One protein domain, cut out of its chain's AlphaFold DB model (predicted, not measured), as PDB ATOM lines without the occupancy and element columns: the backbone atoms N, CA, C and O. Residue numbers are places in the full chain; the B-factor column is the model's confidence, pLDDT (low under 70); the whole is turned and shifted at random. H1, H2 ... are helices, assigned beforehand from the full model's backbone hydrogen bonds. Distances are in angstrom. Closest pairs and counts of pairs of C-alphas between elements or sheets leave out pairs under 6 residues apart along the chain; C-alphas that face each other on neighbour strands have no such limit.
ATOM      1  N   CYS A  53      -2.038  27.587  24.516       80.44
ATOM      2  CA  CYS A  53      -1.369  28.553  23.647       80.44
ATOM      3  C   CYS A  53      -0.050  29.050  24.266       80.44
ATOM      4  O   CYS A  53       0.154  28.955  25.475       80.44
ATOM      5  N   LYS A  54       0.842  29.622  23.446       76.25
ATOM      6  CA  LYS A  54       2.180  30.076  23.882       76.25
ATOM      7  C   LYS A  54       2.140  30.990  25.117       76.25
ATOM      8  O   LYS A  54       3.019  30.891  25.964       76.25
ATOM      9  N   LYS A  55       1.101  31.826  25.252       78.38
ATOM     10  CA  LYS A  55       0.900  32.704  26.419       78.38
ATOM     11  C   LYS A  55       0.628  31.924  27.711       78.38
ATOM     12  O   LYS A  55       1.136  32.296  28.759       78.38
ATOM     13  N   HIS A  56      -0.128  30.831  27.628       78.94
ATOM     14  CA  HIS A  56      -0.517  30.009  28.779       78.94
ATOM     15  C   HIS A  56       0.399  28.796  28.997       78.94
ATOM     16  O   HIS A  56       0.276  28.103  29.998       78.94
ATOM     17  N   ALA A  57       1.346  28.544  28.092       78.75
ATOM     18  CA  ALA A  57       2.273  27.421  28.193       78.75
ATOM     19  C   ALA A  57       3.467  27.680  29.139       78.75
ATOM     20  O   ALA A  57       4.236  26.759  29.402       78.75
ATOM     21  N   LYS A  58       3.647  28.909  29.651       76.44
ATOM     22  CA  LYS A  58       4.831  29.296  30.443       76.44
ATOM     23  C   LYS A  58       5.012  28.421  31.691       76.44
ATOM     24  O   LYS A  58       6.111  27.939  31.928       76.44
ATOM     25  N   GLY A  59       3.930  28.158  32.430       74.81
ATOM     26  CA  GLY A  59       3.969  27.273  33.601       74.81
ATOM     27  C   GLY A  59       4.167  25.797  33.242       74.81
ATOM     28  O   GLY A  59       4.844  25.081  33.968       74.81
ATOM     29  N   TYR A  60       3.646  25.356  32.091       78.44
ATOM     30  CA  TYR A  60       3.741  23.961  31.654       78.44
ATOM     31  C   TYR A  60       5.193  23.522  31.429       78.44
ATOM     32  O   TYR A  60       5.606  22.485  31.939       78.44
ATOM     33  N   TYR A  61       5.985  24.315  30.697       78.19
ATOM     34  CA  TYR A  61       7.375  23.947  30.400       78.19
ATOM     35  C   TYR A  61       8.289  24.046  31.623       78.19
ATOM     36  O   TYR A  61       9.184  23.220  31.775       78.19
ATOM     37  N   VAL A  62       8.042  25.017  32.507       81.56
ATOM     38  CA  VAL A  62       8.779  25.151  33.771       81.56
ATOM     39  C   VAL A  62       8.491  23.958  34.680       81.56
ATOM     40  O   VAL A  62       9.424  23.315  35.149       81.56
ATOM     41  N   MET A  63       7.215  23.600  34.860       80.56
ATOM     42  CA  MET A  63       6.831  22.416  35.631       80.56
ATOM     43  C   MET A  63       7.472  21.154  35.053       80.56
ATOM     44  O   MET A  63       8.115  20.413  35.783       80.56
ATOM     45  N   GLN A  64       7.387  20.950  33.733       81.50
ATOM     46  CA  GLN A  64       7.969  19.770  33.096       81.50
ATOM     47  C   GLN A  64       9.495  19.688  33.268       81.50
ATOM     48  O   GLN A  64      10.030  18.589  33.399       81.50
ATOM     49  N   PHE A  65      10.199  20.823  33.267       85.56
ATOM     50  CA  PHE A  65      11.636  20.859  33.539       85.56
ATOM     51  C   PHE A  65      11.939  20.355  34.953       85.56
ATOM     52  O   PHE A  65      12.729  19.427  35.099       85.56
ATOM     53  N   TYR A  66      11.260  20.888  35.973       83.38
ATOM     54  CA  TYR A  66      11.459  20.443  37.355       83.38
ATOM     55  C   TYR A  66      11.025  18.993  37.579       83.38
ATOM     56  O   TYR A  66      11.737  18.255  38.248       83.38
ATOM     57  N   THR A  67       9.920  18.538  36.977       82.31
ATOM     58  CA  THR A  67       9.505  17.127  37.057       82.31
ATOM     59  C   THR A  67      10.594  16.198  36.527       82.31
ATOM     60  O   THR A  67      10.902  15.198  37.164       82.31
ATOM     61  N   ARG A  68      11.219  16.545  35.395       84.06
ATOM     62  CA  ARG A  68      12.324  15.756  34.836       84.06
ATOM     63  C   ARG A  68      13.545  15.755  35.751       84.06
ATOM     64  O   ARG A  68      14.154  14.706  35.899       84.06
ATOM     65  N   GLN A  69      13.883  16.893  36.364       82.69
ATOM     66  CA  GLN A  69      14.984  16.959  37.334       82.69
ATOM     67  C   GLN A  69      14.711  16.058  38.542       82.69
ATOM     68  O   GLN A  69      15.529  15.205  38.849       82.69
ATOM     69  N   LEU A  70      13.517  16.139  39.140       79.50
ATOM     70  CA  LEU A  70      13.139  15.297  40.281       79.50
ATOM     71  C   LEU A  70      13.149  13.797  39.951       79.50
ATOM     72  O   LEU A  70      13.530  12.993  40.792       79.50
ATOM     73  N   GLN A  71      12.751  13.407  38.738       75.50
ATOM     74  CA  GLN A  71      12.813  12.009  38.290       75.50
ATOM     75  C   GLN A  71      14.250  11.516  38.079       75.50
ATOM     76  O   GLN A  71      14.528  10.338  38.292       75.50
ATOM     77  N   ILE A  72      15.157  12.402  37.657       75.25
ATOM     78  CA  ILE A  72      16.588  12.095  37.530       75.25
ATOM     79  C   ILE A  72      17.239  12.005  38.917       75.25
ATOM     80  O   ILE A  72      18.049  11.114  39.150       75.25
ATOM     81  N   GLU A  73      16.878  12.907  39.831       75.31
ATOM     82  CA  GLU A  73      17.434  12.986  41.186       75.31
ATOM     83  C   GLU A  73      16.887  11.894  42.123       75.31
ATOM     84  O   GLU A  73      17.603  11.453  43.015       75.31
ATOM     85  N   ASN A  74      15.650  11.425  41.917       69.38
ATOM     86  CA  ASN A  74      14.993  10.402  42.741       69.38
ATOM     87  C   ASN A  74      14.396   9.253  41.900       69.38
ATOM     88  O   ASN A  74      13.175   9.068  41.850       69.38
ATOM     89  N   PRO A  75      15.237   8.432  41.247       68.38
ATOM     90  CA  PRO A  75      14.768   7.305  40.443       68.38
ATOM     91  C   PRO A  75      14.135   6.186  41.290       68.38
ATOM     92  O   PRO A  75      13.297   5.438  40.788       68.38
ATOM     93  N   GLU A  76      14.499   6.068  42.571       72.81
ATOM     94  CA  GLU A  76      13.939   5.066  43.491       72.81
ATOM     95  C   GLU A  76      12.471   5.350  43.828       72.81
ATOM     96  O   GLU A  76      11.651   4.439  43.741       72.81
ATOM     97  N   LEU A  77      12.106   6.618  44.049       68.25
ATOM     98  CA  LEU A  77      10.718   7.029  44.285       68.25
ATOM     99  C   LEU A  77       9.805   6.690  43.094       68.25
ATOM    100  O   LEU A  77       8.643   6.331  43.271       68.25
ATOM    101  N   GLU A  78      10.306   6.791  41.860       64.88
ATOM    102  CA  GLU A  78       9.538   6.405  40.669       64.88
ATOM    103  C   GLU A  78       9.378   4.878  40.559       64.88
ATOM    104  O   GLU A  78       8.320   4.409  40.135       64.88
ATOM    105  N   ARG A  79      10.375   4.087  40.989       66.38
ATOM    106  CA  ARG A  79      10.257   2.617  41.076       66.38
ATOM    107  C   ARG A  79       9.272   2.199  42.164       66.38
ATOM    108  O   ARG A  79       8.464   1.309  41.918       66.38
ATOM    109  N   GLU A  80       9.287   2.863  43.317       73.31
ATOM    110  CA  GLU A  80       8.335   2.631  44.409       73.31
ATOM    111  C   GLU A  80       6.906   3.010  44.011       73.31
ATOM    112  O   GLU A  80       5.985   2.229  44.231       73.31
ATOM    113  N   LYS A  81       6.703   4.150  43.336       72.12
ATOM    114  CA  LYS A  81       5.392   4.510  42.770       72.12
ATOM    115  C   LYS A  81       4.919   3.496  41.732       72.12
ATOM    116  O   LYS A  81       3.752   3.125  41.749       72.12
ATOM    117  N   ALA A  82       5.792   3.040  40.831       67.12
ATOM    118  CA  ALA A  82       5.431   2.027  39.838       67.12
ATOM    119  C   ALA A  82       5.066   0.685  40.496       67.12
ATOM    120  O   ALA A  82       4.128   0.019  40.059       67.12
ATOM    121  N   PHE A  83       5.766   0.317  41.571       72.06
ATOM    122  CA  PHE A  83       5.448  -0.851  42.383       72.06
ATOM    123  C   PHE A  83       4.097  -0.693  43.097       72.06
ATOM    124  O   PHE A  83       3.258  -1.585  43.008       72.06
ATOM    125  N   GLN A  84       3.836   0.466  43.708       70.25
ATOM    126  CA  GLN A  84       2.568   0.767  44.378       70.25
ATOM    127  C   GLN A  84       1.382   0.786  43.405       70.25
ATOM    128  O   GLN A  84       0.359   0.178  43.689       70.25
ATOM    129  N   VAL A  85       1.533   1.381  42.217       69.62
ATOM    130  CA  VAL A  85       0.505   1.331  41.160       69.62
ATOM    131  C   VAL A  85       0.219  -0.117  40.734       69.62
ATOM    132  O   VAL A  85      -0.932  -0.465  40.475       69.62
ATOM    133  N   GLY A  86       1.239  -0.982  40.697       67.88
ATOM    134  CA  GLY A  86       1.071  -2.419  40.460       67.88
ATOM    135  C   GLY A  86       0.308  -3.139  41.580       67.88
ATOM    136  O   GLY A  86      -0.514  -4.016  41.299       67.88
ATOM    137  N   ILE A  87       0.531  -2.747  42.837       69.31
ATOM    138  CA  ILE A  87      -0.207  -3.261  44.001       69.31
ATOM    139  C   ILE A  87      -1.671  -2.814  43.952       69.31
ATOM    140  O   ILE A  87      -2.568  -3.650  44.056       69.31
ATOM    141  N   ASP A  88      -1.923  -1.524  43.733       67.25
ATOM    142  CA  ASP A  88      -3.272  -0.955  43.691       67.25
ATOM    143  C   ASP A  88      -4.089  -1.557  42.536       67.25
ATOM    144  O   ASP A  88      -5.254  -1.913  42.711       67.25
ATOM    145  N   ALA A  89      -3.468  -1.774  41.368       64.25
ATOM    146  CA  ALA A  89      -4.096  -2.479  40.252       64.25
ATOM    147  C   ALA A  89      -4.449  -3.938  40.602       64.25
ATOM    148  O   ALA A  89      -5.520  -4.418  40.232       64.25
ATOM    149  N   SER A  90      -3.588  -4.636  41.347       64.12
ATOM    150  CA  SER A  90      -3.833  -6.021  41.783       64.12
ATOM    151  C   SER A  90      -4.965  -6.116  42.817       64.12
ATOM    152  O   SER A  90      -5.777  -7.039  42.762       64.12
ATOM    153  N   LEU A  91      -5.067  -5.143  43.730       63.31
ATOM    154  CA  LEU A  91      -6.168  -5.034  44.696       63.31
ATOM    155  C   LEU A  91      -7.504  -4.690  44.017       63.31
ATOM    156  O   LEU A  91      -8.545  -5.218  44.412       63.31
ATOM    157  N   CYS A  92      -7.483  -3.866  42.965       57.69
ATOM    158  CA  CYS A  92      -8.660  -3.625  42.125       57.69
ATOM    159  C   CYS A  92      -9.172  -4.922  41.472       57.69
ATOM    160  O   CYS A  92     -10.372  -5.162  41.485       57.69
ATOM    161  N   PHE A  93      -8.288  -5.804  40.988       55.69
ATOM    162  CA  PHE A  93      -8.695  -7.117  40.457       55.69
ATOM    163  C   PHE A  93      -9.240  -8.069  41.533       55.69
ATOM    164  O   PHE A  93     -10.123  -8.875  41.256       55.69
ATOM    165  N   ALA A  94      -8.747  -7.976  42.771       57.53
ATOM    166  CA  ALA A  94      -9.224  -8.799  43.886       57.53
ATOM    167  C   ALA A  94     -10.574  -8.334  44.470       57.53
ATOM    168  O   ALA A  94     -11.186  -9.063  45.249       57.53
ATOM    169  N   SER A  95     -11.032  -7.128  44.120       54.25
ATOM    170  CA  SER A  95     -12.276  -6.530  44.616       54.25
ATOM    171  C   SER A  95     -13.414  -6.524  43.594       54.25
ATOM    172  O   SER A  95     -14.483  -6.004  43.904       54.25
ATOM    173  N   GLU A  96     -13.239  -7.149  42.423       50.88
ATOM    174  CA  GLU A  96     -14.355  -7.461  41.526       50.88
ATOM    175  C   GLU A  96     -15.110  -8.696  42.058       50.88
ATOM    176  O   GLU A  96     -14.605  -9.819  41.947       50.88
ATOM    177  N   PRO A  97     -16.317  -8.560  42.650       49.00
ATOM    178  CA  PRO A  97     -17.159  -9.720  42.873       49.00
ATOM    179  C   PRO A  97     -17.552 -10.269  41.503       49.00
ATOM    180  O   PRO A  97     -18.196  -9.579  40.713       49.00
ATOM    181  N   PHE A  98     -17.141 -11.509  41.242       51.47
ATOM    182  CA  PHE A  98     -17.618 -12.346  40.146       51.47
ATOM    183  C   PHE A  98     -19.135 -12.132  39.983       51.47
ATOM    184  O   PHE A  98     -19.908 -12.484  40.879       51.47
ATOM    185  N   ARG A  99     -19.550 -11.499  38.884       47.25
ATOM    186  CA  ARG A  99     -20.956 -11.370  38.498       47.25
ATOM    187  C   ARG A  99     -21.182 -12.068  37.173       47.25
ATOM    188  O   ARG A  99     -20.364 -11.845  36.256       47.25
TER     189      ARG A  99
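What this domain is: This is residues 53 to 99 of the 99 residues of an uncharacterized protein of Diversispora epigaea (UniProt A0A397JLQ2). Two helices, H1 and the longer H2, meet near their ends at a tight link and spread from there as an open L, nearly a right angle, with a short tail beyond the far end of each. Nothing fills the space between the two arms, and the outline is flat, with spans of 51 by 29 by 7 A. The printed part has 47 residues, with two named helices in the order H1, H2 and no named strand; the class is all helix. The whole is extended, with a radius of gyration of the C-alphas of 17.3 A.

Where its parts are: The printed part begins at Cys 53, with its C-alpha at (-1.369, 28.553, 23.647). H1 is residues 58 to 73, 23.2 A from first to last C-alpha, and begins with C-alpha 58 at (4.831, 29.296, 30.443). After Asn 74, H2 is residues 75 to 94, 29.1 A long in the same measure, and ends with C-alpha 94 at (-9.224, -8.799, 43.886). Residues 95 to 99 follow it, and Arg 99 is the chain's last residue.

How they stand to each other: H1 and H2 are close but not clearly touching, with 1 pair of C-alphas within 8 A. This closest pair, the C-alphas of Gln 71 and Glu 78, is 6.9 A apart. Their lines are about perpendicular, at 84 degrees, and their centres are 22.4 A apart. In H2 every O i to N i+4 pair is within hydrogen-bond range; in H1 11 of 12 are.

The domain as a whole: The two C-alphas farthest apart, those of Lys 55 and Arg 99, are 50.7 A apart. The printed part has no cut, and the link from H1 to H2 is tight. Residues 53 to 69, of which 58 to 69 belong to H1, stand free, and so do residues 79 to 99, of which 79 to 94 belong to H2. The mean pLDDT of the printed part is 70.7, and 21 residues are under 70, among them residues 85 to 99.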